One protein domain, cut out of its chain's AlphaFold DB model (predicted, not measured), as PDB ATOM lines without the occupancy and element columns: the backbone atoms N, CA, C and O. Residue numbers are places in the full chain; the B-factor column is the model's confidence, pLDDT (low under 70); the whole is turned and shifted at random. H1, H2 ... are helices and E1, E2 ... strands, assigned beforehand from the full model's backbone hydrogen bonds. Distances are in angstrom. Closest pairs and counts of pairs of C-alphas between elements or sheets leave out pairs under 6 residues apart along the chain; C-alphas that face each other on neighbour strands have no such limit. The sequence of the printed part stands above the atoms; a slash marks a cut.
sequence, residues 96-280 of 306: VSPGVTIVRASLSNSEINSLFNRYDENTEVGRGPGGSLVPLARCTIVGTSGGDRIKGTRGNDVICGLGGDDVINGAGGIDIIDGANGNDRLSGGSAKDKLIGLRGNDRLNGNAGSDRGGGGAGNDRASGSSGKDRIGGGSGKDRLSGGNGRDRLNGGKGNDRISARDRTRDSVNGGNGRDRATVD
ATOM      1  N   VAL A  96    -165.285 136.144 113.070       72.88
ATOM      2  CA  VAL A  96    -165.040 134.737 113.405       72.88
ATOM      3  C   VAL A  96    -166.323 133.913 113.496       72.88
ATOM      4  O   VAL A  96    -167.413 134.448 113.697       72.88
ATOM      5  N   SER A  97    -166.190 132.600 113.326       63.50
ATOM      6  CA  SER A  97    -167.286 131.639 113.494       63.50
ATOM      7  C   SER A  97    -167.643 131.432 114.973       63.50
ATOM      8  O   SER A  97    -166.825 131.730 115.848       63.50
ATOM      9  N   PRO A  98    -168.851 130.925 115.287       65.06
ATOM     10  CA  PRO A  98    -169.220 130.602 116.663       65.06
ATOM     11  C   PRO A  98    -168.223 129.631 117.308       65.06
ATOM     12  O   PRO A  98    -167.868 128.623 116.710       65.06
ATOM     13  N   GLY A  99    -167.799 129.919 118.540       56.31
ATOM     14  CA  GLY A  99    -166.857 129.084 119.298       56.31
ATOM     15  C   GLY A  99    -165.381 129.478 119.153       56.31
ATOM     16  O   GLY A  99    -164.583 129.128 120.024       56.31
ATOM     17  N   VAL A 100    -165.024 130.266 118.133       70.25
ATOM     18  CA  VAL A 100    -163.677 130.839 117.994       70.25
ATOM     19  C   VAL A 100    -163.408 131.827 119.128       70.25
ATOM     20  O   VAL A 100    -164.270 132.602 119.540       70.25
ATOM     21  N   THR A 101    -162.182 131.811 119.638       73.62
ATOM     22  CA  THR A 101    -161.733 132.678 120.726       73.62
ATOM     23  C   THR A 101    -160.821 133.780 120.234       73.62
ATOM     24  O   THR A 101    -159.814 133.512 119.586       73.62
ATOM     25  N   ILE A 102    -161.103 135.004 120.663       73.69
ATOM     26  CA  ILE A 102    -160.217 136.153 120.494       73.69
ATOM     27  C   ILE A 102    -159.476 136.352 121.820       73.69
ATOM     28  O   ILE A 102    -160.090 136.633 122.843       73.69
ATOM     29  N   VAL A 103    -158.161 136.143 121.816       70.50
ATOM     30  CA  VAL A 103    -157.291 136.266 122.997       70.50
ATOM     31  C   VAL A 103    -156.854 137.719 123.193       70.50
ATOM     32  O   VAL A 103    -156.803 138.204 124.320       70.50
ATOM     33  N   ARG A 104    -156.533 138.418 122.097       68.12
ATOM     34  CA  ARG A 104    -156.243 139.861 122.067       68.12
ATOM     35  C   ARG A 104    -156.375 140.416 120.650       68.12
ATOM     36  O   ARG A 104    -156.292 139.650 119.700       68.12
ATOM     37  N   ALA A 105    -156.540 141.733 120.530       56.25
ATOM     38  CA  ALA A 105    -156.861 142.389 119.263       56.25
ATOM     39  C   ALA A 105    -155.720 142.401 118.227       56.25
ATOM     40  O   ALA A 105    -156.002 142.213 117.057       56.25
ATOM     41  N   SER A 106    -154.459 142.638 118.619       68.75
ATOM     42  CA  SER A 106    -153.305 142.567 117.702       68.75
ATOM     43  C   SER A 106    -151.962 142.568 118.447       68.75
ATOM     44  O   SER A 106    -151.894 142.805 119.659       68.75
ATOM     45  N   LEU A 107    -150.880 142.279 117.720       75.62
ATOM     46  CA  LEU A 107    -149.496 142.335 118.185       75.62
ATOM     47  C   LEU A 107    -148.788 143.612 117.744       75.62
ATOM     48  O   LEU A 107    -148.922 144.076 116.611       75.62
ATOM     49  N   SER A 108    -147.886 144.107 118.588       81.75
ATOM     50  CA  SER A 108    -146.882 145.068 118.133       81.75
ATOM     51  C   SER A 108    -145.907 144.428 117.129       81.75
ATOM     52  O   SER A 108    -145.660 143.217 117.133       81.75
ATOM     53  N   ASN A 109    -145.272 145.259 116.294       78.88
ATOM     54  CA  ASN A 109    -144.254 144.795 115.344       78.88
ATOM     55  C   ASN A 109    -143.090 144.070 116.043       78.88
ATOM     56  O   ASN A 109    -142.518 143.142 115.475       78.88
ATOM     57  N   SER A 110    -142.705 144.473 117.257       84.62
ATOM     58  CA  SER A 110    -141.623 143.818 118.002       84.62
ATOM     59  C   SER A 110    -142.022 142.413 118.464       84.62
ATOM     60  O   SER A 110    -141.243 141.470 118.297       84.62
ATOM     61  N   GLU A 111    -143.243 142.243 118.975       85.31
ATOM     62  CA  GLU A 111    -143.767 140.945 119.406       85.31
ATOM     63  C   GLU A 111    -143.843 139.958 118.246       85.31
ATOM     64  O   GLU A 111    -143.294 138.855 118.348       85.31
ATOM     65  N   ILE A 112    -144.456 140.352 117.127       84.25
ATOM     66  CA  ILE A 112    -144.621 139.426 116.009       84.25
ATOM     67  C   ILE A 112    -143.299 139.112 115.317       84.25
ATOM     68  O   ILE A 112    -143.041 137.954 114.996       84.25
ATOM     69  N   ASN A 113    -142.390 140.081 115.176       84.50
ATOM     70  CA  ASN A 113    -141.069 139.801 114.611       84.50
ATOM     71  C   ASN A 113    -140.276 138.814 115.479       84.50
ATOM     72  O   ASN A 113    -139.514 138.006 114.942       84.50
ATOM     73  N   SER A 114    -140.497 138.816 116.801       84.94
ATOM     74  CA  SER A 114    -139.916 137.804 117.687       84.94
ATOM     75  C   SER A 114    -140.469 136.398 117.408       84.94
ATOM     76  O   SER A 114    -139.745 135.418 117.570       84.94
ATOM     77  N   LEU A 115    -141.730 136.280 116.970       84.12
ATOM     78  CA  LEU A 115    -142.392 135.018 116.616       84.12
ATOM     79  C   LEU A 115    -142.066 134.559 115.191       84.12
ATOM     80  O   LEU A 115    -141.938 133.361 114.947       84.12
ATOM     81  N   PHE A 116    -141.887 135.496 114.263       83.69
ATOM     82  CA  PHE A 116    -141.837 135.227 112.828       83.69
ATOM     83  C   PHE A 116    -140.726 134.253 112.424       83.69
ATOM     84  O   PHE A 116    -140.879 133.488 111.477       83.69
ATOM     85  N   ASN A 117    -139.592 134.251 113.128       82.44
ATOM     86  CA  ASN A 117    -138.492 133.319 112.855       82.44
ATOM     87  C   ASN A 117    -138.501 132.070 113.752       82.44
ATOM     88  O   ASN A 117    -137.672 131.192 113.535       82.44
ATOM     89  N   ARG A 118    -139.398 131.977 114.745       82.19
ATOM     90  CA  ARG A 118    -139.477 130.810 115.642       82.19
ATOM     91  C   ARG A 118    -140.113 129.591 114.983       82.19
ATOM     92  O   ARG A 118    -139.752 128.475 115.336       82.19
ATOM     93  N   TYR A 119    -141.048 129.803 114.061       78.69
ATOM     94  CA  TYR A 119    -141.777 128.727 113.390       78.69
ATOM     95  C   TYR A 119    -141.231 128.523 111.985       78.69
ATOM     96  O   TYR A 119    -141.096 129.493 111.243       78.69
ATOM     97  N   ASP A 120    -140.882 127.291 111.629       74.81
ATOM     98  CA  ASP A 120    -140.291 126.955 110.333       74.81
ATOM     99  C   ASP A 120    -141.381 126.545 109.336       74.81
ATOM    100  O   ASP A 120    -142.153 125.626 109.605       74.81
ATOM    101  N   GLU A 121    -141.399 127.203 108.176       71.75
ATOM    102  CA  GLU A 121    -142.246 126.873 107.026       71.75
ATOM    103  C   GLU A 121    -142.002 125.463 106.442       71.75
ATOM    104  O   GLU A 121    -142.805 124.982 105.653       71.75
ATOM    105  N   ASN A 122    -140.924 124.772 106.826       78.00
ATOM    106  CA  ASN A 122    -140.674 123.380 106.427       78.00
ATOM    107  C   ASN A 122    -141.286 122.344 107.388       78.00
ATOM    108  O   ASN A 122    -141.076 121.141 107.215       78.00
ATOM    109  N   THR A 123    -141.986 122.782 108.436       85.56
ATOM    110  CA  THR A 123    -142.609 121.865 109.393       85.56
ATOM    111  C   THR A 123    -143.805 121.174 108.744       85.56
ATOM    112  O   THR A 123    -144.737 121.839 108.320       85.56
ATOM    113  N   GLU A 124    -143.793 119.840 108.686       85.69
ATOM    114  CA  GLU A 124    -144.880 119.061 108.068       85.69
ATOM    115  C   GLU A 124    -146.035 118.772 109.041       85.69
ATOM    116  O   GLU A 124    -147.167 118.573 108.619       85.69
ATOM    117  N   VAL A 125    -145.764 118.711 110.352       81.00
ATOM    118  CA  VAL A 125    -146.770 118.381 111.374       81.00
ATOM    119  C   VAL A 125    -146.521 119.138 112.676       81.00
ATOM    120  O   VAL A 125    -145.399 119.150 113.192       81.00
ATOM    121  N   GLY A 126    -147.576 119.707 113.257       81.62
ATOM    122  CA  GLY A 126    -147.550 120.217 114.624       81.62
ATOM    123  C   GLY A 126    -147.970 119.151 115.639       81.62
ATOM    124  O   GLY A 126    -148.573 118.119 115.317       81.62
ATOM    125  N   ARG A 127    -147.572 119.373 116.895       80.81
ATOM    126  CA  ARG A 127    -147.809 118.453 118.026       80.81
ATOM    127  C   ARG A 127    -148.706 119.054 119.108       80.81
ATOM    128  O   ARG A 127    -148.943 118.399 120.118       80.81
ATOM    129  N   GLY A 128    -149.159 120.291 118.922       72.31
ATOM    130  CA  GLY A 128    -150.101 120.956 119.810       72.31
ATOM    131  C   GLY A 128    -151.545 120.486 119.603       72.31
ATOM    132  O   GLY A 128    -151.813 119.631 118.752       72.31
ATOM    133  N   PRO A 129    -152.492 121.041 120.379       66.12
ATOM    134  CA  PRO A 129    -153.922 120.796 120.211       66.12
ATOM    135  C   PRO A 129    -154.368 121.061 118.772       66.12
ATOM    136  O   PRO A 129    -153.892 122.002 118.141       66.12
ATOM    137  N   GLY A 130    -155.219 120.186 118.232       74.88
ATOM    138  CA  GLY A 130    -155.638 120.255 116.830       74.88
ATOM    139  C   GLY A 130    -154.508 120.054 115.816       74.88
ATOM    140  O   GLY A 130    -154.769 120.113 114.636       74.88
ATOM    141  N   GLY A 131    -153.271 119.757 116.231       75.50
ATOM    142  CA  GLY A 131    -152.122 119.704 115.325       75.50
ATOM    143  C   GLY A 131    -151.374 121.026 115.182       75.50
ATOM    144  O   GLY A 131    -150.468 121.087 114.362       75.50
ATOM    145  N   SER A 132    -151.685 122.042 115.994       84.69
ATOM    146  CA  SER A 132    -151.021 123.348 115.934       84.69
ATOM    147  C   SER A 132    -149.526 123.268 116.264       84.69
ATOM    148  O   SER A 132    -149.078 122.511 117.138       84.69
ATOM    149  N   LEU A 133    -148.730 124.044 115.530       86.94
ATOM    150  CA  LEU A 133    -147.305 124.266 115.774       86.94
ATOM    151  C   LEU A 133    -147.078 125.440 116.738       86.94
ATOM    152  O   LEU A 133    -146.081 125.473 117.470       86.94
ATOM    153  N   VAL A 134    -147.996 126.404 116.752       83.50
ATOM    154  CA  VAL A 134    -147.949 127.574 117.625       83.50
ATOM    155  C   VAL A 134    -148.581 127.240 118.987       83.50
ATOM    156  O   VAL A 134    -149.724 126.805 119.066       83.50
ATOM    157  N   PRO A 135    -147.887 127.447 120.124       80.06
ATOM    158  CA  PRO A 135    -148.516 127.309 121.433       80.06
ATOM    159  C   PRO A 135    -149.687 128.284 121.578       80.06
ATOM    160  O   PRO A 135    -149.504 129.479 121.352       80.06
ATOM    161  N   LEU A 136    -150.844 127.796 122.040       77.69
ATOM    162  CA  LEU A 136    -152.096 128.569 122.089       77.69
ATOM    163  C   LEU A 136    -151.984 129.905 122.837       77.69
ATOM    164  O   LEU A 136    -152.615 130.883 122.457       77.69
ATOM    165  N   ALA A 137    -151.118 129.976 123.851       76.06
ATOM    166  CA  ALA A 137    -150.839 131.200 124.604       76.06
ATOM    167  C   ALA A 137    -150.203 132.332 123.768       76.06
ATOM    168  O   ALA A 137    -150.047 133.448 124.257       76.06
ATOM    169  N   ARG A 138    -149.773 132.050 122.534       81.38
ATOM    170  CA  ARG A 138    -149.198 133.032 121.603       81.38
ATOM    171  C   ARG A 138    -150.159 133.454 120.501       81.38
ATOM    172  O   ARG A 138    -149.824 134.392 119.781       81.38
ATOM    173  N   CYS A 139    -151.299 132.787 120.369       82.94
ATOM    174  CA  CYS A 139    -152.302 133.120 119.371       82.94
ATOM    175  C   CYS A 139    -153.079 134.371 119.815       82.94
ATOM    176  O   CYS A 139    -153.423 134.507 120.989       82.94
ATOM    177  N   THR A 140    -153.343 135.292 118.889       84.56
ATOM    178  CA  THR A 140    -154.319 136.379 119.053       84.56
ATOM    179  C   THR A 140    -155.735 135.865 118.815       84.56
ATOM    180  O   THR A 140    -156.657 136.297 119.502       84.56
ATOM    181  N   ILE A 141    -155.896 134.881 117.924       84.19
ATOM    182  CA  ILE A 141    -157.168 134.218 117.618       84.19
ATOM    183  C   ILE A 141    -156.957 132.699 117.623       84.19
ATOM    184  O   ILE A 141    -156.007 132.194 117.024       84.19
ATOM    185  N   VAL A 142    -157.839 131.969 118.306       86.25
ATOM    186  CA  VAL A 142    -157.801 130.507 118.443       86.25
ATOM    187  C   VAL A 142    -159.123 129.923 117.961       86.25
ATOM    188  O   VAL A 142    -160.165 130.221 118.545       86.25
ATOM    189  N   GLY A 143    -159.069 129.101 116.917       82.31
ATOM    190  CA  GLY A 143    -160.187 128.328 116.390       82.31
ATOM    191  C   GLY A 143    -160.620 127.185 117.308       82.31
ATOM    192  O   GLY A 143    -160.323 127.147 118.507       82.31
ATOM    193  N   THR A 144    -161.369 126.256 116.740       84.00
ATOM    194  CA  THR A 144    -162.011 125.129 117.404       84.00
ATOM    195  C   THR A 144    -161.482 123.811 116.835       84.00
ATOM    196  O   THR A 144    -160.528 123.769 116.076       84.00
ATOM    197  N   SER A 145    -162.044 122.675 117.242       85.19
ATOM    198  CA  SER A 145    -161.704 121.384 116.625       85.19
ATOM    199  C   SER A 145    -162.492 121.085 115.339       85.19
ATOM    200  O   SER A 145    -162.380 119.971 114.824       85.19
ATOM    201  N   GLY A 146    -163.371 121.993 114.905       83.44
ATOM    202  CA  GLY A 146    -164.154 121.883 113.677       83.44
ATOM    203  C   GLY A 146    -163.825 123.018 112.712       83.44
ATOM    204  O   GLY A 146    -163.153 123.963 113.085       83.44
ATOM    205  N   GLY A 147    -164.337 122.930 111.481       83.56
ATOM    206  CA  GLY A 147    -164.008 123.905 110.441       83.56
ATOM    207  C   GLY A 147    -164.516 125.314 110.753       83.56
ATOM    208  O   GLY A 147    -165.725 125.540 110.867       83.56
ATOM    209  N   ASP A 148    -163.589 126.259 110.810       85.25
ATOM    210  CA  ASP A 148    -163.817 127.643 111.184       85.25
ATOM    211  C   ASP A 148    -163.670 128.605 110.004       85.25
ATOM    212  O   ASP A 148    -162.918 128.412 109.048       85.25
ATOM    213  N   ARG A 149    -164.399 129.717 110.076       88.06
ATOM    214  CA  ARG A 149    -164.181 130.891 109.223       88.06
ATOM    215  C   ARG A 149    -163.650 132.014 110.091       88.06
ATOM    216  O   ARG A 149    -164.375 132.483 110.969       88.06
ATOM    217  N   ILE A 150    -162.418 132.434 109.828       88.00
ATOM    218  CA  ILE A 150    -161.691 133.424 110.618       88.00
ATOM    219  C   ILE A 150    -161.154 134.511 109.690       88.00
ATOM    220  O   ILE A 150    -160.490 134.242 108.688       88.00
ATOM    221  N   LYS A 151    -161.421 135.764 110.039       91.94
ATOM    222  CA  LYS A 151    -160.772 136.936 109.466       91.94
ATOM    223  C   LYS A 151    -160.111 137.717 110.597       91.94
ATOM    224  O   LYS A 151    -160.812 138.117 111.526       91.94
ATOM    225  N   GLY A 152    -158.804 137.917 110.488       89.12
ATOM    226  CA  GLY A 152    -158.003 138.756 111.369       89.12
ATOM    227  C   GLY A 152    -158.338 140.239 111.242       89.12
ATOM    228  O   GLY A 152    -159.354 140.642 110.657       89.12
ATOM    229  N   THR A 153    -157.480 141.049 111.839       86.12
ATOM    230  CA  THR A 153    -157.629 142.499 111.929       86.12
ATOM    231  C   THR A 153    -156.827 143.199 110.830       86.12
ATOM    232  O   THR A 153    -156.394 142.580 109.862       86.12
ATOM    233  N   ARG A 154    -156.673 144.528 110.887       87.00
ATOM    234  CA  ARG A 154    -155.668 145.204 110.046       87.00
ATOM    235  C   ARG A 154    -154.298 145.284 110.722       87.00
ATOM    236  O   ARG A 154    -153.353 145.758 110.088       87.00
ATOM    237  N   GLY A 155    -154.223 144.920 112.001       88.69
ATOM    238  CA  GLY A 155    -152.995 144.830 112.774       88.69
ATOM    239  C   GLY A 155    -152.349 143.459 112.626       88.69
ATOM    240  O   GLY A 155    -152.821 142.620 111.883       88.69
ATOM    241  N   ASN A 156    -151.245 143.242 113.335       91.38
ATOM    242  CA  ASN A 156    -150.526 141.979 113.237       91.38
ATOM    243  C   ASN A 156    -151.213 140.885 114.059       91.38
ATOM    244  O   ASN A 156    -151.377 141.064 115.272       91.38
ATOM    245  N   ASP A 157    -151.497 139.736 113.463       92.75
ATOM    246  CA  ASP A 157    -152.183 138.639 114.135       92.75
ATOM    247  C   ASP A 157    -151.363 137.345 114.219       92.75
ATOM    248  O   ASP A 157    -150.431 137.073 113.458       92.75
ATOM    249  N   VAL A 158    -151.711 136.516 115.206       93.75
ATOM    250  CA  VAL A 158    -151.286 135.115 115.281       93.75
ATOM    251  C   VAL A 158    -152.541 134.268 115.362       93.75
ATOM    252  O   VAL A 158    -153.183 134.195 116.408       93.75
ATOM    253  N   ILE A 159    -152.898 133.635 114.258       95.56
ATOM    254  CA  ILE A 159    -154.151 132.903 114.122       95.56
ATOM    255  C   ILE A 159    -153.854 131.410 114.127       95.56
ATOM    256  O   ILE A 159    -153.026 130.941 113.350       95.56
ATOM    257  N   CYS A 160    -154.535 130.672 114.997       93.75
ATOM    258  CA  CYS A 160    -154.369 129.232 115.164       93.75
ATOM    259  C   CYS A 160    -155.709 128.541 114.886       93.75
ATOM    260  O   CYS A 160    -156.601 128.637 115.726       93.75
ATOM    261  N   GLY A 161    -155.853 127.890 113.728       92.25
ATOM    262  CA  GLY A 161    -157.080 127.213 113.273       92.25
ATOM    263  C   GLY A 161    -157.440 125.986 114.110       92.25
ATOM    264  O   GLY A 161    -158.554 125.875 114.605       92.25
ATOM    265  N   LEU A 162    -156.418 125.200 114.463       92.50
ATOM    266  CA  LEU A 162    -156.502 123.933 115.197       92.50
ATOM    267  C   LEU A 162    -156.988 122.771 114.321       92.50
ATOM    268  O   LEU A 162    -156.201 122.246 113.552       92.50
ATOM    269  N   GLY A 163    -158.180 122.228 114.552       86.06
ATOM    270  CA  GLY A 163    -158.631 121.031 113.846       86.06
ATOM    271  C   GLY A 163    -159.800 121.348 112.932       86.06
ATOM    272  O   GLY A 163    -160.639 122.152 113.299       86.06
ATOM    273  N   GLY A 164    -159.942 120.607 111.837       91.94
ATOM    274  CA  GLY A 164    -161.050 120.790 110.898       91.94
ATOM    275  C   GLY A 164    -160.616 121.575 109.667       91.94
ATOM    276  O   GLY A 164    -159.509 122.072 109.610       91.94
ATOM    277  N   ASP A 165    -161.466 121.614 108.639       97.31
ATOM    278  CA  ASP A 165    -161.140 122.306 107.388       97.31
ATOM    279  C   ASP A 165    -161.450 123.810 107.519       97.31
ATOM    280  O   ASP A 165    -162.613 124.221 107.396       97.31
ATOM    281  N   ASP A 166    -160.420 124.630 107.712       97.94
ATOM    282  CA  ASP A 166    -160.567 126.048 108.039       97.94
ATOM    283  C   ASP A 166    -160.505 126.985 106.823       97.94
ATOM    284  O   ASP A 166    -159.957 126.697 105.752       97.94
ATOM    285  N   VAL A 167    -161.074 128.181 106.983       98.00
ATOM    286  CA  VAL A 167    -160.924 129.315 106.065       98.00
ATOM    287  C   VAL A 167    -160.446 130.524 106.856       98.00
ATOM    288  O   VAL A 167    -161.239 131.175 107.539       98.00
ATOM    289  N   ILE A 168    -159.165 130.854 106.712       98.38
ATOM    290  CA  ILE A 168    -158.487 131.875 107.509       98.38
ATOM    291  C   ILE A 168    -157.910 132.969 106.607       98.38
ATOM    292  O   ILE A 168    -157.232 132.694 105.615       98.38
ATOM    293  N   ASN A 169    -158.171 134.228 106.955       97.50
ATOM    294  CA  ASN A 169    -157.619 135.405 106.290       97.50
ATOM    295  C   ASN A 169    -156.995 136.349 107.324       97.50
ATOM    296  O   ASN A 169    -157.734 136.867 108.154       97.50
ATOM    297  N   GLY A 170    -155.683 136.581 107.259       95.88
ATOM    298  CA  GLY A 170    -154.962 137.504 108.149       95.88
ATOM    299  C   GLY A 170    -155.380 138.964 107.964       95.88
ATOM    300  O   GLY A 170    -155.615 139.673 108.930       95.88
ATOM    301  N   ALA A 171    -155.718 139.319 106.722       93.56
ATOM    302  CA  ALA A 171    -156.184 140.623 106.267       93.56
ATOM    303  C   ALA A 171    -155.082 141.689 106.148       93.56
ATOM    304  O   ALA A 171    -154.518 141.830 105.059       93.56
ATOM    305  N   GLY A 172    -154.868 142.528 107.158       90.44
ATOM    306  CA  GLY A 172    -153.818 143.554 107.130       90.44
ATOM    307  C   GLY A 172    -152.739 143.249 108.161       90.44
ATOM    308  O   GLY A 172    -152.923 142.378 108.984       90.44
ATOM    309  N   GLY A 173    -151.643 144.008 108.154       93.62
ATOM    310  CA  GLY A 173    -150.543 143.745 109.083       93.62
ATOM    311  C   GLY A 173    -149.712 142.527 108.681       93.62
ATOM    312  O   GLY A 173    -149.917 141.946 107.624       93.62
ATOM    313  N   ILE A 174    -148.678 142.250 109.473       95.06
ATOM    314  CA  ILE A 174    -147.859 141.038 109.388       95.06
ATOM    315  C   ILE A 174    -148.610 139.966 110.160       95.06
ATOM    316  O   ILE A 174    -148.864 140.169 111.342       95.06
ATOM    317  N   ASP A 175    -148.854 138.816 109.550       96.69
ATOM    318  CA  ASP A 175    -149.592 137.736 110.200       96.69
ATOM    319  C   ASP A 175    -148.783 136.445 110.313       96.69
ATOM    320  O   ASP A 175    -147.909 136.133 109.496       96.69
ATOM    321  N   ILE A 176    -149.080 135.660 111.348       96.56
ATOM    322  CA  ILE A 176    -148.685 134.253 111.453       96.56
ATOM    323  C   ILE A 176    -149.962 133.426 111.521       96.56
ATOM    324  O   ILE A 176    -150.690 133.489 112.506       96.56
ATOM    325  N   ILE A 177    -150.210 132.623 110.495       97.94
ATOM    326  CA  ILE A 177    -151.398 131.785 110.376       97.94
ATOM    327  C   ILE A 177    -150.973 130.317 110.403       97.94
ATOM    328  O   ILE A 177    -150.178 129.883 109.570       97.94
ATOM    329  N   ASP A 178    -151.507 129.577 111.367       97.06
ATOM    330  CA  ASP A 178    -151.313 128.143 111.584       97.06
ATOM    331  C   ASP A 178    -152.650 127.423 111.348       97.06
ATOM    332  O   ASP A 178    -153.552 127.538 112.178       97.06
ATOM    333  N   GLY A 179    -152.790 126.750 110.201       97.31
ATOM    334  CA  GLY A 179    -153.984 125.981 109.811       97.31
ATOM    335  C   GLY A 179    -154.146 124.690 110.614       97.31
ATOM    336  O   GLY A 179    -155.229 124.397 111.100       97.31
ATOM    337  N   ALA A 180    -153.026 124.036 110.930       96.19
ATOM    338  CA  ALA A 180    -152.950 122.851 111.773       96.19
ATOM    339  C   ALA A 180    -153.454 121.542 111.132       96.19
ATOM    340  O   ALA A 180    -152.771 121.017 110.256       96.19
ATOM    341  N   ASN A 181    -154.482 120.870 111.649       92.94
ATOM    342  CA  ASN A 181    -154.974 119.641 111.014       92.94
ATOM    343  C   ASN A 181    -156.256 119.945 110.243       92.94
ATOM    344  O   ASN A 181    -157.277 120.211 110.866       92.94
ATOM    345  N   GLY A 182    -156.279 119.684 108.945       97.56
ATOM    346  CA  GLY A 182    -157.446 119.962 108.119       97.56
ATOM    347  C   GLY A 182    -157.043 120.255 106.690       97.56
ATOM    348  O   GLY A 182    -155.869 120.320 106.377       97.56
ATOM    349  N   ASN A 183    -158.003 120.362 105.779       98.62
ATOM    350  CA  ASN A 183    -157.742 120.889 104.441       98.62
ATOM    351  C   ASN A 183    -158.072 122.381 104.425       98.62
ATOM    352  O   ASN A 183    -159.190 122.787 104.077       98.62
ATOM    353  N   ASP A 184    -157.081 123.193 104.747       98.81
ATOM    354  CA  ASP A 184    -157.290 124.589 105.080       98.81
ATOM    355  C   ASP A 184    -157.190 125.507 103.863       98.81
ATOM    356  O   ASP A 184    -156.616 125.202 102.809       98.81
ATOM    357  N   ARG A 185    -157.789 126.691 103.987       98.81
ATOM    358  CA  ARG A 185    -157.625 127.804 103.048       98.81
ATOM    359  C   ARG A 185    -157.082 129.003 103.801       98.81
ATOM    360  O   ARG A 185    -157.831 129.665 104.512       98.81
ATOM    361  N   LEU A 186    -155.808 129.303 103.587       98.81
ATOM    362  CA  LEU A 186    -155.073 130.347 104.287       98.81
ATOM    363  C   LEU A 186    -154.733 131.499 103.335       98.81
ATOM    364  O   LEU A 186    -154.216 131.288 102.233       98.81
ATOM    365  N   SER A 187    -155.009 132.722 103.770       98.62
ATOM    366  CA  SER A 187    -154.714 133.963 103.055       98.62
ATOM    367  C   SER A 187    -153.953 134.904 103.980       98.62
ATOM    368  O   SER A 187    -154.473 135.206 105.050       98.62
ATOM    369  N   GLY A 188    -152.768 135.362 103.564       97.50
ATOM    370  CA  GLY A 188    -151.940 136.311 104.321       97.50
ATOM    371  C   GLY A 188    -152.594 137.683 104.345       97.50
ATOM    372  O   GLY A 188    -153.385 137.980 105.233       97.50
ATOM    373  N   GLY A 189    -152.394 138.466 103.290       96.62
ATOM    374  CA  GLY A 189    -152.894 139.831 103.310       96.62
ATOM    375  C   GLY A 189    -152.063 140.758 102.448       96.62
ATOM    376  O   GLY A 189    -151.598 140.389 101.377       96.62
ATOM    377  N   SER A 190    -151.944 142.013 102.864       91.56
ATOM    378  CA  SER A 190    -151.155 143.008 102.127       91.56
ATOM    379  C   SER A 190    -149.725 143.196 102.641       91.56
ATOM    380  O   SER A 190    -149.017 144.060 102.116       91.56
ATOM    381  N   ALA A 191    -149.320 142.488 103.697       95.44
ATOM    382  CA  ALA A 191    -148.002 142.649 104.298       95.44
ATOM    383  C   ALA A 191    -147.206 141.342 104.287       95.44
ATOM    384  O   ALA A 191    -147.480 140.431 103.527       95.44
ATOM    385  N   LYS A 192    -146.101 141.314 105.036       96.06
ATOM    386  CA  LYS A 192    -145.196 140.168 105.061       96.06
ATOM    387  C   LYS A 192    -145.737 139.106 106.008       96.06
ATOM    388  O   LYS A 192    -145.500 139.202 107.209       96.06
ATOM    389  N   ASP A 193    -146.301 138.051 105.451       97.69
ATOM    390  CA  ASP A 193    -147.036 137.063 106.229       97.69
ATOM    391  C   ASP A 193    -146.317 135.718 106.318       97.69
ATOM    392  O   ASP A 193    -145.371 135.404 105.581       97.69
ATOM    393  N   LYS A 194    -146.751 134.908 107.278       97.31
ATOM    394  CA  LYS A 194    -146.342 133.520 107.452       97.31
ATOM    395  C   LYS A 194    -147.572 132.624 107.482       97.31
ATOM    396  O   LYS A 194    -148.394 132.746 108.378       97.31
ATOM    397  N   LEU A 195    -147.650 131.690 106.541       98.19
ATOM    398  CA  LEU A 195    -148.740 130.732 106.380       98.19
ATOM    399  C   LEU A 195    -148.203 129.312 106.569       98.19
ATOM    400  O   LEU A 195    -147.239 128.925 105.903       98.19
ATOM    401  N   ILE A 196    -148.816 128.542 107.462       97.38
ATOM    402  CA  ILE A 196    -148.405 127.179 107.810       97.38
ATOM    403  C   ILE A 196    -149.641 126.277 107.706       97.38
ATOM    404  O   ILE A 196    -150.562 126.442 108.498       97.38
ATOM    405  N   GLY A 197    -149.676 125.369 106.727       97.44
ATOM    406  CA  GLY A 197    -150.781 124.421 106.526       97.44
ATOM    407  C   GLY A 197    -150.723 123.240 107.497       97.44
ATOM    408  O   GLY A 197    -151.654 123.020 108.255       97.44
ATOM    409  N   LEU A 198    -149.556 122.596 107.608       96.88
ATOM    410  CA  LEU A 198    -149.327 121.382 108.405       96.88
ATOM    411  C   LEU A 198    -150.048 120.164 107.812       96.88
ATOM    412  O   LEU A 198    -149.609 119.690 106.774       96.88
ATOM    413  N   ARG A 199    -151.021 119.538 108.486       96.69
ATOM    414  CA  ARG A 199    -151.604 118.278 107.991       96.69
ATOM    415  C   ARG A 199    -152.840 118.545 107.151       96.69
ATOM    416  O   ARG A 199    -153.864 118.879 107.721       96.69
ATOM    417  N   GLY A 200    -152.825 118.077 105.911       98.25
ATOM    418  CA  GLY A 200    -153.987 118.004 105.032       98.25
ATOM    419  C   GLY A 200    -153.648 118.529 103.648       98.25
ATOM    420  O   GLY A 200    -152.486 118.645 103.304       98.25
ATOM    421  N   ASN A 201    -154.649 118.708 102.784       98.69
ATOM    422  CA  ASN A 201    -154.427 119.254 101.441       98.69
ATOM    423  C   ASN A 201    -154.805 120.734 101.429       98.69
ATOM    424  O   ASN A 201    -155.955 121.097 101.138       98.69
ATOM    425  N   ASP A 202    -153.822 121.575 101.688       98.81
ATOM    426  CA  ASP A 202    -154.035 122.973 102.013       98.81
ATOM    427  C   ASP A 202    -153.967 123.880 100.786       98.81
ATOM    428  O   ASP A 202    -153.415 123.563  99.722       98.81
ATOM    429  N   ARG A 203    -154.578 125.057 100.914       98.81
ATOM    430  CA  ARG A 203    -154.487 126.149  99.943       98.81
ATOM    431  C   ARG A 203    -153.951 127.395 100.623       98.81
ATOM    432  O   ARG A 203    -154.672 128.035 101.376       98.81
ATOM    433  N   LEU A 204    -152.725 127.772 100.291       98.69
ATOM    434  CA  LEU A 204    -152.034 128.934 100.836       98.69
ATOM    435  C   LEU A 204    -151.909 130.023  99.765       98.69
ATOM    436  O   LEU A 204    -151.496 129.756  98.632       98.69
ATOM    437  N   ASN A 205    -152.229 131.261 100.129       98.62
ATOM    438  CA  ASN A 205    -152.018 132.436  99.289       98.62
ATOM    439  C   ASN A 205    -151.423 133.589 100.107       98.62
ATOM    440  O   ASN A 205    -152.111 134.158 100.952       98.62
ATOM    441  N   GLY A 206    -150.166 133.942  99.830       97.62
ATOM    442  CA  GLY A 206    -149.474 135.072 100.463       97.62
ATOM    443  C   GLY A 206    -150.110 136.426 100.140       97.62
ATOM    444  O   GLY A 206    -150.211 137.279 101.010       97.62
ATOM    445  N   ASN A 207    -150.702 136.555  98.945       98.31
ATOM    446  CA  ASN A 207    -151.201 137.803  98.358       98.31
ATOM    447  C   ASN A 207    -150.082 138.828  98.087       98.31
ATOM    448  O   ASN A 207    -149.290 138.632  97.169       98.31
ATOM    449  N   ALA A 208    -150.095 139.988  98.737       96.75
ATOM    450  CA  ALA A 208    -149.101 141.022  98.500       96.75
ATOM    451  C   ALA A 208    -148.186 141.091  99.703       96.75
ATOM    452  O   ALA A 208    -148.676 141.261 100.806       96.75
ATOM    453  N   GLY A 209    -146.876 141.023  99.498       97.31
ATOM    454  CA  GLY A 209    -146.010 140.908 100.655       97.31
ATOM    455  C   GLY A 209    -144.622 140.411 100.335       97.31
ATOM    456  O   GLY A 209    -144.018 140.749  99.327       97.31
ATOM    457  N   SER A 210    -144.021 139.703 101.269       97.44
ATOM    458  CA  SER A 210    -142.766 138.983 101.056       97.44
ATOM    459  C   SER A 210    -142.812 137.813 102.002       97.44
ATOM    460  O   SER A 210    -142.265 137.854 103.112       97.44
ATOM    461  N   ASP A 211    -143.549 136.812 101.565       97.88
ATOM    462  CA  ASP A 211    -144.257 135.918 102.457       97.88
ATOM    463  C   ASP A 211    -143.486 134.626 102.656       97.88
ATOM    464  O   ASP A 211    -142.528 134.294 101.944       97.88
ATOM    465  N   ARG A 212    -143.885 133.887 103.685       97.12
ATOM    466  CA  ARG A 212    -143.402 132.532 103.932       97.12
ATOM    467  C   ARG A 212    -144.583 131.581 103.985       97.12
ATOM    468  O   ARG A 212    -145.404 131.705 104.881       97.12
ATOM    469  N   GLY A 213    -144.650 130.633 103.062       97.31
ATOM    470  CA  GLY A 213    -145.690 129.608 103.013       97.31
ATOM    471  C   GLY A 213    -145.108 128.206 103.152       97.31
ATOM    472  O   GLY A 213    -144.151 127.875 102.453       97.31
ATOM    473  N   GLY A 214    -145.691 127.381 104.014       97.25
ATOM    474  CA  GLY A 214    -145.396 125.952 104.122       97.25
ATOM    475  C   GLY A 214    -146.671 125.131 104.007       97.25
ATOM    476  O   GLY A 214    -147.538 125.297 104.859       97.25
ATOM    477  N   GLY A 215    -146.789 124.291 102.975       97.19
ATOM    478  CA  GLY A 215    -147.926 123.375 102.801       97.19
ATOM    479  C   GLY A 215    -147.972 122.353 103.931       97.19
ATOM    480  O   GLY A 215    -148.830 122.433 104.796       97.19
ATOM    481  N   GLY A 216    -146.935 121.529 104.036       97.25
ATOM    482  CA  GLY A 216    -146.779 120.572 105.123       97.25
ATOM    483  C   GLY A 216    -146.965 119.147 104.620       97.25
ATOM    484  O   GLY A 216    -146.281 118.726 103.696       97.25
ATOM    485  N   ALA A 217    -147.783 118.344 105.285       97.19
ATOM    486  CA  ALA A 217    -148.108 116.992 104.867       97.19
ATOM    487  C   ALA A 217    -149.441 116.933 104.114       97.19
ATOM    488  O   ALA A 217    -150.494 116.994 104.734       97.19
ATOM    489  N   GLY A 218    -149.395 116.610 102.824       98.19
ATOM    490  CA  GLY A 218    -150.553 116.399 101.962       98.19
ATOM    491  C   GLY A 218    -150.295 116.959 100.568       98.19
ATOM    492  O   GLY A 218    -149.160 117.201 100.201       98.19
ATOM    493  N   ASN A 219    -151.314 117.033  99.710       98.69
ATOM    494  CA  ASN A 219    -151.136 117.567  98.356       98.69
ATOM    495  C   ASN A 219    -151.568 119.029  98.319       98.69
ATOM    496  O   ASN A 219    -152.740 119.339  98.066       98.69
ATOM    497  N   ASP A 220    -150.601 119.913  98.490       98.75
ATOM    498  CA  ASP A 220    -150.872 121.306  98.789       98.75
ATOM    499  C   ASP A 220    -150.871 122.188  97.547       98.75
ATOM    500  O   ASP A 220    -150.376 121.855  96.458       98.75
ATOM    501  N   ARG A 221    -151.472 123.364  97.694       98.75
ATOM    502  CA  ARG A 221    -151.416 124.440  96.709       98.75
ATOM    503  C   ARG A 221    -150.963 125.708  97.394       98.75
ATOM    504  O   ARG A 221    -151.713 126.256  98.187       98.75
ATOM    505  N   ALA A 222    -149.801 126.221  97.025       98.50
ATOM    506  CA  ALA A 222    -149.272 127.438  97.624       98.50
ATOM    507  C   ALA A 222    -148.872 128.465  96.557       98.50
ATOM    508  O   ALA A 222    -148.231 128.122  95.558       98.50
ATOM    509  N   SER A 223    -149.265 129.721  96.771       98.25
ATOM    510  CA  SER A 223    -148.933 130.870  95.922       98.25
ATOM    511  C   SER A 223    -148.368 132.013  96.760       98.25
ATOM    512  O   SER A 223    -148.995 132.392  97.744       98.25
ATOM    513  N   GLY A 224    -147.223 132.567  96.361       96.88
ATOM    514  CA  GLY A 224    -146.641 133.776  96.970       96.88
ATOM    515  C   GLY A 224    -147.288 135.049  96.429       96.88
ATOM    516  O   GLY A 224    -147.567 135.979  97.168       96.88
ATOM    517  N   SER A 225    -147.711 134.993  95.164       97.19
ATOM    518  CA  SER A 225    -148.453 136.038  94.457       97.19
ATOM    519  C   SER A 225    -147.601 137.262  94.120       97.19
ATOM    520  O   SER A 225    -147.187 137.369  92.968       97.19
ATOM    521  N   SER A 226    -147.335 138.200  95.024       96.75
ATOM    522  CA  SER A 226    -146.425 139.313  94.726       96.75
ATOM    523  C   SER A 226    -145.511 139.587  95.895       96.75
ATOM    524  O   SER A 226    -145.994 139.835  96.994       96.75
ATOM    525  N   GLY A 227    -144.207 139.626  95.645       97.12
ATOM    526  CA  GLY A 227    -143.275 139.716  96.746       97.12
ATOM    527  C   GLY A 227    -141.910 139.141  96.463       97.12
ATOM    528  O   GLY A 227    -141.470 139.010  95.333       97.12
ATOM    529  N   LYS A 228    -141.163 138.872  97.525       97.44
ATOM    530  CA  LYS A 228    -140.011 137.971  97.466       97.44
ATOM    531  C   LYS A 228    -140.326 136.835  98.403       97.44
ATOM    532  O   LYS A 228    -140.030 136.925  99.601       97.44
ATOM    533  N   ASP A 229    -140.902 135.789  97.848       97.62
ATOM    534  CA  ASP A 229    -141.606 134.807  98.647       97.62
ATOM    535  C   ASP A 229    -140.737 133.577  98.901       97.62
ATOM    536  O   ASP A 229    -139.772 133.269  98.188       97.62
ATOM    537  N   ARG A 230    -141.037 132.875  99.990       96.75
ATOM    538  CA  ARG A 230    -140.446 131.578 100.320       96.75
ATOM    539  C   ARG A 230    -141.566 130.574 100.478       96.75
ATOM    540  O   ARG A 230    -142.379 130.720 101.380       96.75
ATOM    541  N   ILE A 231    -141.594 129.561  99.624       97.00
ATOM    542  CA  ILE A 231    -142.695 128.601  99.591       97.00
ATOM    543  C   ILE A 231    -142.145 127.178  99.608       97.00
ATOM    544  O   ILE A 231    -141.353 126.807  98.737       97.00
ATOM    545  N   GLY A 232    -142.579 126.395 100.592       96.94
ATOM    546  CA  GLY A 232    -142.362 124.955 100.691       96.94
ATOM    547  C   GLY A 232    -143.657 124.185 100.439       96.94
ATOM    548  O   GLY A 232    -144.694 124.561 100.981       96.94
ATOM    549  N   GLY A 233    -143.603 123.129  99.626       97.00
ATOM    550  CA  GLY A 233    -144.702 122.166  99.481       97.00
ATOM    551  C   GLY A 233    -144.762 121.232 100.682       97.00
ATOM    552  O   GLY A 233    -145.746 121.229 101.402       97.00
ATOM    553  N   GLY A 234    -143.639 120.590 101.002       97.12
ATOM    554  CA  GLY A 234    -143.542 119.688 102.147       97.12
ATOM    555  C   GLY A 234    -143.541 118.250 101.661       97.12
ATOM    556  O   GLY A 234    -142.644 117.879 100.913       97.12
ATOM    557  N   SER A 235    -144.466 117.409 102.101       97.38
ATOM    558  CA  SER A 235    -144.595 116.039 101.612       97.38
ATOM    559  C   SER A 235    -145.920 115.837 100.901       97.38
ATOM    560  O   SER A 235    -146.956 116.002 101.525       97.38
ATOM    561  N   GLY A 236    -145.890 115.325  99.673       97.75
ATOM    562  CA  GLY A 236    -147.080 115.005  98.895       97.75
ATOM    563  C   GLY A 236    -146.889 115.329  97.422       97.75
ATOM    564  O   GLY A 236    -145.830 115.091  96.861       97.75
ATOM    565  N   LYS A 237    -147.940 115.727  96.715       98.50
ATOM    566  CA  LYS A 237    -147.833 116.155  95.311       98.50
ATOM    567  C   LYS A 237    -148.292 117.590  95.211       98.50
ATOM    568  O   LYS A 237    -149.469 117.851  94.936       98.50
ATOM    569  N   ASP A 238    -147.340 118.493  95.346       98.62
ATOM    570  CA  ASP A 238    -147.650 119.885  95.606       98.62
ATOM    571  C   ASP A 238    -147.711 120.705  94.326       98.62
ATOM    572  O   ASP A 238    -147.154 120.367  93.270       98.62
ATOM    573  N   ARG A 239    -148.451 121.810  94.394       98.62
ATOM    574  CA  ARG A 239    -148.530 122.811  93.331       98.62
ATOM    575  C   ARG A 239    -148.101 124.154  93.879       98.62
ATOM    576  O   ARG A 239    -148.858 124.798  94.597       98.62
ATOM    577  N   LEU A 240    -146.916 124.588  93.477       98.12
ATOM    578  CA  LEU A 240    -146.300 125.808  93.976       98.12
ATOM    579  C   LEU A 240    -146.217 126.858  92.871       98.12
ATOM    580  O   LEU A 240    -145.843 126.554  91.733       98.12
ATOM    581  N   SER A 241    -146.530 128.100  93.217       97.81
ATOM    582  CA  SER A 241    -146.331 129.268  92.364       97.81
ATOM    583  C   SER A 241    -145.623 130.357  93.154       97.81
ATOM    584  O   SER A 241    -146.128 130.764  94.193       97.81
ATOM    585  N   GLY A 242    -144.486 130.842  92.659       95.31
ATOM    586  CA  GLY A 242    -143.829 132.010  93.255       95.31
ATOM    587  C   GLY A 242    -144.703 133.249  93.117       95.31
ATOM    588  O   GLY A 242    -145.181 133.788  94.103       95.31
ATOM    589  N   GLY A 243    -145.097 133.549  91.881       95.94
ATOM    590  CA  GLY A 243    -145.793 134.791  91.580       95.94
ATOM    591  C   GLY A 243    -144.795 135.783  91.003       95.94
ATOM    592  O   GLY A 243    -143.918 135.372  90.249       95.94
ATOM    593  N   ASN A 244    -144.989 137.064  91.290       95.38
ATOM    594  CA  ASN A 244    -144.100 138.133  90.866       95.38
ATOM    595  C   ASN A 244    -143.036 138.402  91.927       95.38
ATOM    596  O   ASN A 244    -143.374 138.670  93.075       95.38
ATOM    597  N   GLY A 245    -141.797 138.555  91.479       94.81
ATOM    598  CA  GLY A 245    -140.645 138.910  92.284       94.81
ATOM    599  C   GLY A 245    -139.751 137.708  92.579       94.81
ATOM    600  O   GLY A 245    -139.957 136.614  92.087       94.81
ATOM    601  N   ARG A 246    -138.631 137.957  93.271       94.44
ATOM    602  CA  ARG A 246    -137.547 136.962  93.359       94.44
ATOM    603  C   ARG A 246    -137.841 135.934  94.438       94.44
ATOM    604  O   ARG A 246    -137.531 136.187  95.610       94.44
ATOM    605  N   ASP A 247    -138.281 134.761  94.015       95.56
ATOM    606  CA  ASP A 247    -138.843 133.763  94.911       95.56
ATOM    607  C   ASP A 247    -137.889 132.606  95.213       95.56
ATOM    608  O   ASP A 247    -136.916 132.313  94.504       95.56
ATOM    609  N   ARG A 248    -138.166 131.914  96.319       95.06
ATOM    610  CA  ARG A 248    -137.543 130.641  96.683       95.06
ATOM    611  C   ARG A 248    -138.622 129.581  96.832       95.06
ATOM    612  O   ARG A 248    -139.410 129.640  97.767       95.06
ATOM    613  N   LEU A 249    -138.611 128.593  95.947       95.25
ATOM    614  CA  LEU A 249    -139.602 127.521  95.897       95.25
ATOM    615  C   LEU A 249    -138.930 126.176  96.164       95.25
ATOM    616  O   LEU A 249    -137.905 125.864  95.550       95.25
ATOM    617  N   ASN A 250    -139.511 125.378  97.055       95.62
ATOM    618  CA  ASN A 250    -139.068 124.026  97.371       95.62
ATOM    619  C   ASN A 250    -140.260 123.061  97.327       95.62
ATOM    620  O   ASN A 250    -141.152 123.187  98.155       95.62
ATOM    621  N   GLY A 251    -140.272 122.119  96.380       95.12
ATOM    622  CA  GLY A 251    -141.315 121.088  96.275       95.12
ATOM    623  C   GLY A 251    -141.363 120.221  97.531       95.12
ATOM    624  O   GLY A 251    -142.346 120.236  98.257       95.12
ATOM    625  N   GLY A 252    -140.227 119.623  97.883       95.50
ATOM    626  CA  GLY A 252    -140.100 118.806  99.085       95.50
ATOM    627  C   GLY A 252    -140.077 117.326  98.725       95.50
ATOM    628  O   GLY A 252    -139.219 116.913  97.951       95.50
ATOM    629  N   LYS A 253    -140.905 116.488  99.344       96.12
ATOM    630  CA  LYS A 253    -141.038 115.071  98.992       96.12
ATOM    631  C   LYS A 253    -142.246 114.885  98.080       96.12
ATOM    632  O   LYS A 253    -143.339 115.277  98.442       96.12
ATOM    633  N   GLY A 254    -142.072 114.080  97.039       96.44
ATOM    634  CA  GLY A 254    -143.119 113.591  96.159       96.44
ATOM    635  C   GLY A 254    -143.004 114.168  94.753       96.44
ATOM    636  O   GLY A 254    -141.901 114.321  94.253       96.44
ATOM    637  N   ASN A 255    -144.110 114.293  94.019       97.06
ATOM    638  CA  ASN A 255    -144.037 114.644  92.592       97.06
ATOM    639  C   ASN A 255    -144.675 116.005  92.359       97.06
ATOM    640  O   ASN A 255    -145.884 116.086  92.101       97.06
ATOM    641  N   ASP A 256    -143.844 117.038  92.363       97.56
ATOM    642  CA  ASP A 256    -144.331 118.403  92.506       97.56
ATOM    643  C   ASP A 256    -144.447 119.135  91.173       97.56
ATOM    644  O   ASP A 256    -143.798 118.822  90.165       97.56
ATOM    645  N   ARG A 257    -145.314 120.144  91.148       97.56
ATOM    646  CA  ARG A 257    -145.465 121.076  90.031       97.56
ATOM    647  C   ARG A 257    -145.155 122.477  90.512       97.56
ATOM    648  O   ARG A 257    -145.891 123.026  91.318       97.56
ATOM    649  N   ILE A 258    -144.112 123.073  89.952       95.38
ATOM    650  CA  ILE A 258    -143.628 124.386  90.371       95.38
ATOM    651  C   ILE A 258    -143.689 125.356  89.190       95.38
ATOM    652  O   ILE A 258    -143.287 125.004  88.077       95.38
ATOM    653  N   SER A 259    -144.187 126.568  89.422       94.88
ATOM    654  CA  SER A 259    -144.253 127.655  88.445       94.88
ATOM    655  C   SER A 259    -143.545 128.904  88.967       94.88
ATOM    656  O   SER A 259    -143.872 129.403  90.039       94.88
ATOM    657  N   ALA A 260    -142.595 129.413  88.187       90.62
ATOM    658  CA  ALA A 260    -141.855 130.647  88.441       90.62
ATOM    659  C   ALA A 260    -141.615 131.351  87.091       90.62
ATOM    660  O   ALA A 260    -140.546 131.260  86.483       90.62
ATOM    661  N   ARG A 261    -142.707 131.877  86.517       86.00
ATOM    662  CA  ARG A 261    -142.757 132.485  85.177       86.00
ATOM    663  C   ARG A 261    -143.150 133.959  85.264       86.00
ATOM    664  O   ARG A 261    -144.243 134.336  84.841       86.00
ATOM    665  N   ASP A 262    -142.284 134.776  85.830       86.50
ATOM    666  CA  ASP A 262    -142.517 136.209  86.035       86.50
ATOM    667  C   ASP A 262    -141.369 137.091  85.500       86.50
ATOM    668  O   ASP A 262    -141.384 138.316  85.617       86.50
ATOM    669  N   ARG A 263    -140.383 136.467  84.849       85.75
ATOM    670  CA  ARG A 263    -139.136 137.035  84.329       85.75
ATOM    671  C   ARG A 263    -138.220 137.619  85.396       85.75
ATOM    672  O   ARG A 263    -137.332 138.415  85.067       85.75
ATOM    673  N   THR A 264    -138.376 137.220  86.650       87.19
ATOM    674  CA  THR A 264    -137.402 137.539  87.680       87.19
ATOM    675  C   THR A 264    -136.481 136.345  87.937       87.19
ATOM    676  O   THR A 264    -136.369 135.420  87.127       87.19
ATOM    677  N   ARG A 265    -135.631 136.455  88.963       88.31
ATOM    678  CA  ARG A 265    -134.604 135.447  89.253       88.31
ATOM    679  C   ARG A 265    -135.039 134.649  90.469       88.31
ATOM    680  O   ARG A 265    -134.708 135.040  91.589       88.31
ATOM    681  N   ASP A 266    -135.639 133.502  90.194       88.81
ATOM    682  CA  ASP A 266    -136.110 132.575  91.218       88.81
ATOM    683  C   ASP A 266    -135.117 131.457  91.502       88.81
ATOM    684  O   ASP A 266    -134.301 131.049  90.666       88.81
ATOM    685  N   SER A 267    -135.215 130.929  92.714       92.44
ATOM    686  CA  SER A 267    -134.547 129.711  93.141       92.44
ATOM    687  C   SER A 267    -135.584 128.607  93.270       92.44
ATOM    688  O   SER A 267    -136.365 128.613  94.215       92.44
ATOM    689  N   VAL A 268    -135.560 127.631  92.365       92.56
ATOM    690  CA  VAL A 268    -136.498 126.503  92.376       92.56
ATOM    691  C   VAL A 268    -135.767 125.202  92.681       92.56
ATOM    692  O   VAL A 268    -134.854 124.811  91.951       92.56
ATOM    693  N   ASN A 269    -136.203 124.516  93.733       93.50
ATOM    694  CA  ASN A 269    -135.797 123.164  94.083       93.50
ATOM    695  C   ASN A 269    -137.018 122.238  94.018       93.50
ATOM    696  O   ASN A 269    -138.023 122.510  94.661       93.50
ATOM    697  N   GLY A 270    -136.943 121.157  93.241       89.25
ATOM    698  CA  GLY A 270    -138.007 120.144  93.216       89.25
ATOM    699  C   GLY A 270    -138.020 119.281  94.478       89.25
ATOM    700  O   GLY A 270    -139.076 118.932  94.970       89.25
ATOM    701  N   GLY A 271    -136.847 119.033  95.068       94.62
ATOM    702  CA  GLY A 271    -136.711 118.098  96.176       94.62
ATOM    703  C   GLY A 271    -136.624 116.640  95.708       94.62
ATOM    704  O   GLY A 271    -135.919 116.321  94.746       94.62
ATOM    705  N   ASN A 272    -137.232 115.735  96.469       93.75
ATOM    706  CA  ASN A 272    -137.224 114.298  96.237       93.75
ATOM    707  C   ASN A 272    -138.440 113.873  95.420       93.75
ATOM    708  O   ASN A 272    -139.540 113.874  95.947       93.75
ATOM    709  N   GLY A 273    -138.213 113.314  94.235       94.25
ATOM    710  CA  GLY A 273    -139.240 112.653  93.436       94.25
ATOM    711  C   GLY A 273    -139.171 113.083  91.978       94.25
ATOM    712  O   GLY A 273    -138.085 113.348  91.457       94.25
ATOM    713  N   ARG A 274    -140.298 113.024  91.262       94.50
ATOM    714  CA  ARG A 274    -140.375 113.358  89.830       94.50
ATOM    715  C   ARG A 274    -141.089 114.684  89.629       94.50
ATOM    716  O   ARG A 274    -142.272 114.713  89.282       94.50
ATOM    717  N   ASP A 275    -140.318 115.754  89.735       94.19
ATOM    718  CA  ASP A 275    -140.860 117.111  89.721       94.19
ATOM    719  C   ASP A 275    -140.914 117.718  88.323       94.19
ATOM    720  O   ASP A 275    -140.099 117.438  87.432       94.19
ATOM    721  N   ARG A 276    -141.878 118.619  88.142       94.62
ATOM    722  CA  ARG A 276    -142.006 119.477  86.970       94.62
ATOM    723  C   ARG A 276    -141.941 120.933  87.402       94.62
ATOM    724  O   ARG A 276    -142.939 121.500  87.837       94.62
ATOM    725  N   ALA A 277    -140.795 121.558  87.172       90.69
ATOM    726  CA  ALA A 277    -140.636 122.996  87.313       90.69
ATOM    727  C   ALA A 277    -140.792 123.700  85.963       90.69
ATOM    728  O   ALA A 277    -140.266 123.263  84.933       90.69
ATOM    729  N   THR A 278    -141.508 124.811  85.989       89.94
ATOM    730  CA  THR A 278    -141.739 125.682  84.853       89.94
ATOM    731  C   THR A 278    -141.162 127.047  85.195       89.94
ATOM    732  O   THR A 278    -141.729 127.766  86.007       89.94
ATOM    733  N   VAL A 279    -140.026 127.375  84.584       84.25
ATOM    734  CA  VAL A 279    -139.253 128.591  84.862       84.25
ATOM    735  C   VAL A 279    -138.999 129.364  83.574       84.25
ATOM    736  O   VAL A 279    -139.025 128.776  82.483       84.25
ATOM    737  N   ASP A 280    -138.727 130.660  83.673       80.88
ATOM    738  CA  ASP A 280    -138.356 131.449  82.502       80.88
ATOM    739  C   ASP A 280    -136.937 131.153  82.006       80.88
ATOM    740  O   ASP A 280    -135.987 130.950  82.766       80.88
TER     741      ASP A 280
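AT A GLANCE: This is residues 96 to 280 of the 306 residues of an uncharacterized protein of Thermoleophilaceae bacterium (UniProt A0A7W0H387). The chain is wound as a solenoid of stacked, flattened turns, in which two parallel sheets lie face to face as a well-formed sandwich and the odd-numbered strands E1 to E15 alternate with the even-numbered strands E2 to E14. In the long link of residues 117 to 148, residues 121 to 128 pass over the outside of the even-numbered sheet and residues 141 to 142 pair with the edge strand E2 of that sheet, while H1, the one named helix, grazes the same sheet near its E2 end. The printed part has 185 residues with one named helix followed by fifteen named strands; the sheets run E1 E3 E5 E7 E9 E11 E13 E15 and E2 E4 E6 E8 E10 E12 E14, both all parallel. The class is mostly strand, though under half of the residues are in named elements. The whole is compact, with a radius of gyration of the C-alphas of 15.0 A, and elongated, with spans of 44 by 27 by 24 A.

HOW THE PARTS SIT: Residues 96 to 108 hold no named element; in them residues 101 to 102 pair, antiparallel, with residues 141 to 142. H1, residues 109 to 116, follows, and every O i to N i+4 pair in it is within hydrogen-bond range. The first sheet holds E1, residues 149 to 151, E3, 167 to 171, E5, 185 to 189, E7, 203 to 207, E9, 221 to 226, E11, 239 to 244, E13, 257 to 260, and E15, 276 to 279, with edge strands E1 and E15. The second holds E2, residues 158 to 160, E4, 176 to 178, E6, 194 to 199, E8, 212 to 217, E10, 230 to 236, E12, 248 to 254, and E14, 267 to 272, with edge strands E2 and E14. H1 is on the second sheet but only grazes it, with its residues 112 to 116; the C-alphas of Phe 116 and Ile 176 are the closest of H1 and E4, 7.1 A apart. Residues 141 to 142 pair, parallel, with residues 159 to 160 of E2. E1 and E3 are parallel at 4 degrees, with N 150 and O 167 at 2.9 A. E2 and E4 are parallel at 5 degrees, with N 159 and O 176 at 2.8 A. E6 and E8 are parallel at 1 degree, with N 195 and O 212 at 2.8 A. E13 and E15 are parallel at 6 degrees, with N 258 and O 276 at 2.9 A. The two sheets form a sandwich, two sheets face to face, the facing parts 9.9 A centre to centre and their best planes 1 degree apart. Between the sheets, the closest C-alphas of E7 and E8, Leu 204 and Gly 213, are 6.7 A apart. E1 and E2 are only just apart, their closest C-alphas at 8.3 A.

IN THESE COORDINATES: H1 begins at C-alpha 109, (-144.254, 144.795, 115.344), and is 10.2 A long from first to last C-alpha. E1 begins at C-alpha 149, (-164.181, 130.891, 109.223). E10 and E12, seven residues each, are the longest strands by residues, each 17.9 A long. E8 is 16.3 A, E6 and E11 are each 16.1 A, E14 is 15.9 A and E9 is 15.8 A. E15 ends at C-alpha 279, (-139.253, 128.591, 84.862).

THE WHOLE: The two C-alphas farthest apart, those of Gly 99 and Asp 280, are 46.6 A apart. The printed part has no cut. The link from H1 to E1, 32 residues, is long; the links E1 to E2, E2 to E3, E4 to E5 and E13 to E14 are short, and the other links are tight. The mean pLDDT of the printed part is 90.3; residues 97 to 99, 104 to 106 and 129 are under 70.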